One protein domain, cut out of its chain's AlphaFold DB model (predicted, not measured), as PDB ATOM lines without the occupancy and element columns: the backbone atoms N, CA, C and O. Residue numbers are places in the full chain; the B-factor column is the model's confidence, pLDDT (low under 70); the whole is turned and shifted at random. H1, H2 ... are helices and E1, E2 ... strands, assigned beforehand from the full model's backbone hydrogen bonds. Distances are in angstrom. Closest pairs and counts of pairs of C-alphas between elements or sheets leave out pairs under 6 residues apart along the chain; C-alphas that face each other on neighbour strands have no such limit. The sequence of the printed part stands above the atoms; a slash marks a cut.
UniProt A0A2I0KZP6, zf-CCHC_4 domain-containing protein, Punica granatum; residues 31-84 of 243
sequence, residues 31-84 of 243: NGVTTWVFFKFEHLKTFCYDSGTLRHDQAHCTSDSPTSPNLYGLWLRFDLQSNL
ATOM      1  N   ASN A  31     183.982 210.245 211.467       94.69
ATOM      2  CA  ASN A  31     184.935 209.134 211.524       94.69
ATOM      3  C   ASN A  31     184.470 207.904 210.716       94.69
ATOM      4  O   ASN A  31     185.106 206.857 210.783       94.69
ATOM      5  N   GLY A  32     183.353 208.004 209.989       96.44
ATOM      6  CA  GLY A  32     182.788 206.918 209.194       96.44
ATOM      7  C   GLY A  32     181.914 205.941 209.982       96.44
ATOM      8  O   GLY A  32     181.234 205.134 209.353       96.44
ATOM      9  N   VAL A  33     181.870 206.032 211.315       96.25
ATOM     10  CA  VAL A  33     181.013 205.186 212.157       96.25
ATOM     11  C   VAL A  33     179.551 205.577 211.951       96.25
ATOM     12  O   VAL A  33     179.222 206.758 211.857       96.25
ATOM     13  N   THR A  34     178.658 204.597 211.899       96.38
ATOM     14  CA  THR A  34     177.207 204.818 211.893       96.38
ATOM     15  C   THR A  34     176.613 204.422 213.235       96.38
ATOM     16  O   THR A  34     176.920 203.348 213.749       96.38
ATOM     17  N   THR A  35     175.750 205.257 213.806       94.88
ATOM     18  CA  THR A  35     175.074 204.972 215.079       94.88
ATOM     19  C   THR A  35     173.579 205.188 214.938       94.88
ATOM     20  O   THR A  35     173.142 206.192 214.377       94.88
ATOM     21  N   TRP A  36     172.790 204.246 215.453       92.81
ATOM     22  CA  TRP A  36     171.344 204.397 215.535       92.81
ATOM     23  C   TRP A  36     170.985 205.322 216.698       92.81
ATOM     24  O   TRP A  36     171.355 205.061 217.843       92.81
ATOM     25  N   VAL A  37     170.272 206.404 216.408       86.56
ATOM     26  CA  VAL A  37     169.771 207.347 217.409       86.56
ATOM     27  C   VAL A  37     168.277 207.143 217.558       86.56
ATOM     28  O   VAL A  37     167.523 207.346 216.610       86.56
ATOM     29  N   PHE A  38     167.851 206.750 218.755       83.94
ATOM     30  CA  PHE A  38     166.439 206.608 219.087       83.94
ATOM     31  C   PHE A  38     165.808 207.974 219.344       83.94
ATOM     32  O   PHE A  38     166.386 208.825 220.026       83.94
ATOM     33  N   PHE A  39     164.607 208.175 218.816       82.25
ATOM     34  CA  PHE A  39     163.807 209.355 219.101       82.25
ATOM     35  C   PHE A  39     162.870 209.058 220.262       82.25
ATOM     36  O   PHE A  39     162.142 208.069 220.261       82.25
ATOM     37  N   LYS A  40     162.890 209.940 221.260       79.88
ATOM     38  CA  LYS A  40     161.921 209.931 222.349       79.88
ATOM     39  C   LYS A  40     160.920 211.046 222.097       79.88
ATOM     40  O   LYS A  40     161.297 212.217 222.066       79.88
ATOM     41  N   PHE A  41     159.661 210.674 221.922       78.19
ATOM     42  CA  PHE A  41     158.573 211.623 221.734       78.19
ATOM     43  C   PHE A  41     157.920 211.905 223.087       78.19
ATOM     44  O   PHE A  41     157.602 210.984 223.837       78.19
ATOM     45  N   GLU A  42     157.773 213.183 223.428       78.31
ATOM     46  CA  GLU A  42     157.050 213.606 224.628       78.31
ATOM     47  C   GLU A  42     155.575 213.837 224.274       78.31
ATOM     48  O   GLU A  42     155.257 214.438 223.247       78.31
ATOM     49  N   HIS A  43     154.676 213.366 225.138       76.25
ATOM     50  CA  HIS A  43     153.240 213.563 224.982       76.25
ATOM     51  C   HIS A  43     152.890 215.051 225.099       76.25
ATOM     52  O   HIS A  43     153.083 215.671 226.150       76.25
ATOM     53  N   LEU A  44     152.342 215.630 224.030       80.06
ATOM     54  CA  LEU A  44     151.926 217.025 224.041       80.06
ATOM     55  C   LEU A  44     150.564 217.165 224.732       80.06
ATOM     56  O   LEU A  44     149.559 216.677 224.225       80.06
ATOM     57  N   LYS A  45     150.523 217.862 225.876       80.94
ATOM     58  CA  LYS A  45     149.288 218.069 226.663       80.94
ATOM     59  C   LYS A  45     148.175 218.791 225.894       80.94
ATOM     60  O   LYS A  45     147.015 218.651 226.242       80.94
ATOM     61  N   THR A  46     148.529 219.566 224.873       81.94
ATOM     62  CA  THR A  46     147.594 220.369 224.070       81.94
ATOM     63  C   THR A  46     147.151 219.683 222.775       81.94
ATOM     64  O   THR A  46     146.476 220.306 221.953       81.94
ATOM     65  N   PHE A  47     147.561 218.428 222.563       82.38
ATOM     66  CA  PHE A  47     147.135 217.612 221.433       82.38
ATOM     67  C   PHE A  47     146.084 216.607 221.891       82.38
ATOM     68  O   PHE A  47     146.321 215.840 222.826       82.38
ATOM     69  N   CYS A  48     144.947 216.582 221.207       83.19
ATOM     70  CA  CYS A  48     143.945 215.556 221.420       83.19
ATOM     71  C   CYS A  48     144.250 214.341 220.538       83.19
ATOM     72  O   CYS A  48     144.261 214.439 219.311       83.19
ATOM     73  N   TYR A  49     144.475 213.184 221.159       79.56
ATOM     74  CA  TYR A  49     144.834 211.947 220.453       79.56
ATOM     75  C   TYR A  49     143.628 211.215 219.858       79.56
ATOM     76  O   TYR A  49     143.821 210.302 219.055       79.56
ATOM     77  N   ASP A  50     142.412 211.628 220.219       76.75
ATOM     78  CA  ASP A  50     141.174 211.078 219.660       76.75
ATOM     79  C   ASP A  50     140.770 211.810 218.380       76.75
ATOM     80  O   ASP A  50     140.422 211.177 217.385       76.75
ATOM     81  N   SER A  51     140.881 213.144 218.375       78.75
ATOM     82  CA  SER A  51     140.524 213.978 217.220       78.75
ATOM     83  C   SER A  51     141.712 214.361 216.329       78.75
ATOM     84  O   SER A  51     141.513 214.815 215.206       78.75
ATOM     85  N   GLY A  52     142.953 214.214 216.807       75.69
ATOM     86  CA  GLY A  52     144.163 214.601 216.076       75.69
ATOM     87  C   GLY A  52     144.382 216.116 215.965       75.69
ATOM     88  O   GLY A  52     145.132 216.565 215.095       75.69
ATOM     89  N   THR A  53     143.728 216.927 216.806       77.75
ATOM     90  CA  THR A  53     143.775 218.397 216.722       77.75
ATOM     91  C   THR A  53     144.547 219.041 217.878       77.75
ATOM     92  O   THR A  53     144.528 218.577 219.018       77.75
ATOM     93  N   LEU A  54     145.243 220.143 217.573       77.00
ATOM     94  CA  LEU A  54     145.942 220.990 218.545       77.00
ATOM     95  C   LEU A  54     144.994 222.089 219.021       77.00
ATOM     96  O   LEU A  54     144.906 223.134 218.375       77.00
ATOM     97  N   ARG A  55     144.251 221.863 220.106       83.25
ATOM     98  CA  ARG A  55     143.428 222.927 220.719       83.25
ATOM     99  C   ARG A  55     142.846 222.556 222.073       83.25
ATOM    100  O   ARG A  55     142.618 223.438 222.890       83.25
ATOM    101  N   HIS A  56     142.587 221.274 222.277       85.19
ATOM    102  CA  HIS A  56     142.009 220.734 223.494       85.19
ATOM    103  C   HIS A  56     142.812 219.510 223.920       85.19
ATOM    104  O   HIS A  56     143.493 218.883 223.103       85.19
ATOM    105  N   ASP A  57     142.771 219.210 225.210       82.56
ATOM    106  CA  ASP A  57     143.304 217.954 225.712       82.56
ATOM    107  C   ASP A  57     142.312 216.817 225.448       82.56
ATOM    108  O   ASP A  57     141.179 217.020 225.017       82.56
ATOM    109  N   GLN A  58     142.748 215.589 225.700       81.19
ATOM    110  CA  GLN A  58     141.897 214.422 225.505       81.19
ATOM    111  C   GLN A  58     140.676 214.409 226.447       81.19
ATOM    112  O   GLN A  58     139.636 213.874 226.080       81.19
ATOM    113  N   ALA A  59     140.772 215.028 227.630       84.38
ATOM    114  CA  ALA A  59     139.678 215.081 228.601       84.38
ATOM    115  C   ALA A  59     138.522 215.992 228.149       84.38
ATOM    116  O   ALA A  59     137.378 215.777 228.542       84.38
ATOM    117  N   HIS A  60     138.810 216.983 227.307       88.06
ATOM    118  CA  HIS A  60     137.845 217.943 226.778       88.06
ATOM    119  C   HIS A  60     137.510 217.708 225.296       88.06
ATOM    120  O   HIS A  60     137.094 218.632 224.595       88.06
ATOM    121  N   CYS A  61     137.700 216.486 224.790       85.94
ATOM    122  CA  CYS A  61     137.338 216.139 223.420       85.94
ATOM    123  C   CYS A  61     135.825 215.924 223.286       85.94
ATOM    124  O   CYS A  61     135.278 214.995 223.868       85.94
ATOM    125  N   THR A  62     135.152 216.757 222.488       88.38
ATOM    126  CA  THR A  62     133.710 216.644 222.189       88.38
ATOM    127  C   THR A  62     133.437 215.975 220.837       88.38
ATOM    128  O   THR A  62     132.395 216.209 220.230       88.38
ATOM    129  N   SER A  63     134.392 215.219 220.284       78.81
ATOM    130  CA  SER A  63     134.170 214.533 219.009       78.81
ATOM    131  C   SER A  63     133.245 213.330 219.214       78.81
ATOM    132  O   SER A  63     133.701 212.266 219.621       78.81
ATOM    133  N   ASP A  64     131.964 213.493 218.887       73.19
ATOM    134  CA  ASP A  64     130.959 212.417 218.932       73.19
ATOM    135  C   ASP A  64     131.158 211.359 217.839       73.19
ATOM    136  O   ASP A  64     130.545 210.293 217.867       73.19
ATOM    137  N   SER A  65     132.012 211.634 216.849       67.25
ATOM    138  CA  SER A  65     132.401 210.625 215.876       67.25
ATOM    139  C   SER A  65     133.275 209.586 216.578       67.25
ATOM    140  O   SER A  65     134.352 209.963 217.054       67.25
ATOM    141  N   PRO A  66     132.892 208.294 216.605       57.44
ATOM    142  CA  PRO A  66     133.786 207.221 217.006       57.44
ATOM    143  C   PRO A  66     134.871 207.096 215.934       57.44
ATOM    144  O   PRO A  66     134.825 206.237 215.053       57.44
ATOM    145  N   THR A  67     135.836 208.016 215.959       55.41
ATOM    146  CA  THR A  67     137.080 207.901 215.214       55.41
ATOM    147  C   THR A  67     137.652 206.559 215.614       55.41
ATOM    148  O   THR A  67     137.796 206.303 216.810       55.41
ATOM    149  N   SER A  68     137.913 205.687 214.635       60.50
ATOM    150  CA  SER A  68     138.448 204.350 214.887       60.50
ATOM    151  C   SER A  68     139.556 204.464 215.940       60.50
ATOM    152  O   SER A  68     140.545 205.170 215.686       60.50
ATOM    153  N   PRO A  69     139.361 203.886 217.139       57.28
ATOM    154  CA  PRO A  69     140.229 204.161 218.266       57.28
ATOM    155  C   PRO A  69     141.644 203.781 217.849       57.28
ATOM    156  O   PRO A  69     141.859 202.664 217.385       57.28
ATOM    157  N   ASN A  70     142.588 204.717 217.991       55.47
ATOM    158  CA  ASN A  70     144.014 204.575 217.665       55.47
ATOM    159  C   ASN A  70     144.536 205.023 216.291       55.47
ATOM    160  O   ASN A  70     145.688 204.709 215.995       55.47
ATOM    161  N   LEU A  71     143.832 205.844 215.504       58.50
ATOM    162  CA  LEU A  71     144.486 206.427 214.314       58.50
ATOM    163  C   LEU A  71     145.712 207.270 214.661       58.50
ATOM    164  O   LEU A  71     146.658 207.267 213.897       58.50
ATOM    165  N   TYR A  72     145.734 207.947 215.811       57.28
ATOM    166  CA  TYR A  72     146.887 208.724 216.294       57.28
ATOM    167  C   TYR A  72     147.525 208.116 217.558       57.28
ATOM    168  O   TYR A  72     148.631 208.482 217.943       57.28
ATOM    169  N   GLY A  73     146.845 207.148 218.181       53.50
ATOM    170  CA  GLY A  73     147.146 206.634 219.517       53.50
ATOM    171  C   GLY A  73     148.374 205.730 219.597       53.50
ATOM    172  O   GLY A  73     149.280 206.038 220.354       53.50
ATOM    173  N   LEU A  74     148.458 204.639 218.834       55.28
ATOM    174  CA  LEU A  74     149.493 203.615 219.088       55.28
ATOM    175  C   LEU A  74     150.926 204.081 218.788       55.28
ATOM    176  O   LEU A  74     151.863 203.721 219.486       55.28
ATOM    177  N   TRP A  75     151.094 204.897 217.755       54.84
ATOM    178  CA  TRP A  75     152.384 205.410 217.285       54.84
ATOM    179  C   TRP A  75     152.838 206.738 217.918       54.84
ATOM    180  O   TRP A  75     154.036 207.008 217.899       54.84
ATOM    181  N   LEU A  76     151.940 207.558 218.492       57.66
ATOM    182  CA  LEU A  76     152.330 208.749 219.270       57.66
ATOM    183  C   LEU A  76     152.284 208.530 220.792       57.66
ATOM    184  O   LEU A  76     152.895 209.309 221.528       57.66
ATOM    185  N   ARG A  77     151.592 207.500 221.296       55.41
ATOM    186  CA  ARG A  77     151.677 207.117 222.709       55.41
ATOM    187  C   ARG A  77     152.991 206.372 222.908       55.41
ATOM    188  O   ARG A  77     153.072 205.164 222.732       55.41
ATOM    189  N   PHE A  78     154.035 207.103 223.282       45.69
ATOM    190  CA  PHE A  78     155.168 206.470 223.940       45.69
ATOM    191  C   PHE A  78     154.700 206.074 225.342       45.69
ATOM    192  O   PHE A  78     154.661 206.912 226.245       45.69
ATOM    193  N   ASP A  79     154.269 204.825 225.516       48.69
ATOM    194  CA  ASP A  79     154.032 204.309 226.856       48.69
ATOM    195  C   ASP A  79     155.399 204.167 227.535       48.69
ATOM    196  O   ASP A  79     156.300 203.498 227.026       48.69
ATOM    197  N   LEU A  80     155.572 204.828 228.677       42.75
ATOM    198  CA  LEU A  80     156.796 204.762 229.472       42.75
ATOM    199  C   LEU A  80     157.100 203.317 229.917       42.75
ATOM    200  O   LEU A  80     158.257 202.998 230.201       42.75
ATOM    201  N   GLN A  81     156.081 202.448 229.948       49.22
ATOM    202  CA  GLN A  81     156.219 201.011 230.196       49.22
ATOM    203  C   GLN A  81     156.545 200.198 228.934       49.22
ATOM    204  O   GLN A  81     157.136 199.125 229.049       49.22
ATOM    205  N   SER A  82     156.280 200.728 227.735       48.31
ATOM    206  CA  SER A  82     156.719 200.153 226.458       48.31
ATOM    207  C   SER A  82     158.196 200.461 226.188       48.31
ATOM    208  O   SER A  82     158.590 200.975 225.145       48.31
ATOM    209  N   ASN A  83     159.063 200.075 227.124       44.78
ATOM    210  CA  ASN A  83     160.457 199.784 226.805       44.78
ATOM    211  C   ASN A  83     160.480 198.488 225.987       44.78
ATOM    212  O   ASN A  83     160.995 197.467 226.441       44.78
ATOM    213  N   LEU A  84     159.855 198.509 224.805       46.00
ATOM    214  CA  LEU A  84     160.046 197.466 223.819       46.00
ATOM    215  C   LEU A  84     161.548 197.421 223.598       46.00
ATOM    216  O   LEU A  84     162.154 198.400 223.151       46.00
TER     217      LEU A  84
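This is residues 31 to 84 of the 243 residues of the protein "zf-CCHC_4 domain-containing protein" of Punica granatum (UniProt A0A2I0KZP6). What shape is it? There is little regular structure: an arm, residues 31 to 39 with strand E1, sticks out from a body of loops holding one short helix, H1. What builds it? The printed part has 54 residues; E1, then H1, mixed class, hold 9. It is only just extended, close to loose, with radius of gyration of the C-alphas 15.3 A, spanning 54 by 21 by 19 A.

Where is E1? E1, residues 34 to 38, 13.1 A long, begins at C-alpha 34 (177.207, 204.818, 211.893). Where is H1? H1, residues 73 to 76, 5.6 A long, ends at C-alpha 76 (152.330, 208.749, 219.270).

Do they meet? E1 and H1 are apart; E1 pairs with no named strand. And H1's backbone? It is too short for any O i to N i+4 pair; its one O i to N i+3 pair is not within hydrogen-bond range.

How far does it reach? The C-alphas farthest apart, of Asn 31 and Asp 64, are 54.6 A apart. Is it continuous? The printed part has no cut; the 34-residue link from E1 to H1 is long. Where is confidence low? Residues 65 to 84 have pLDDT under 70.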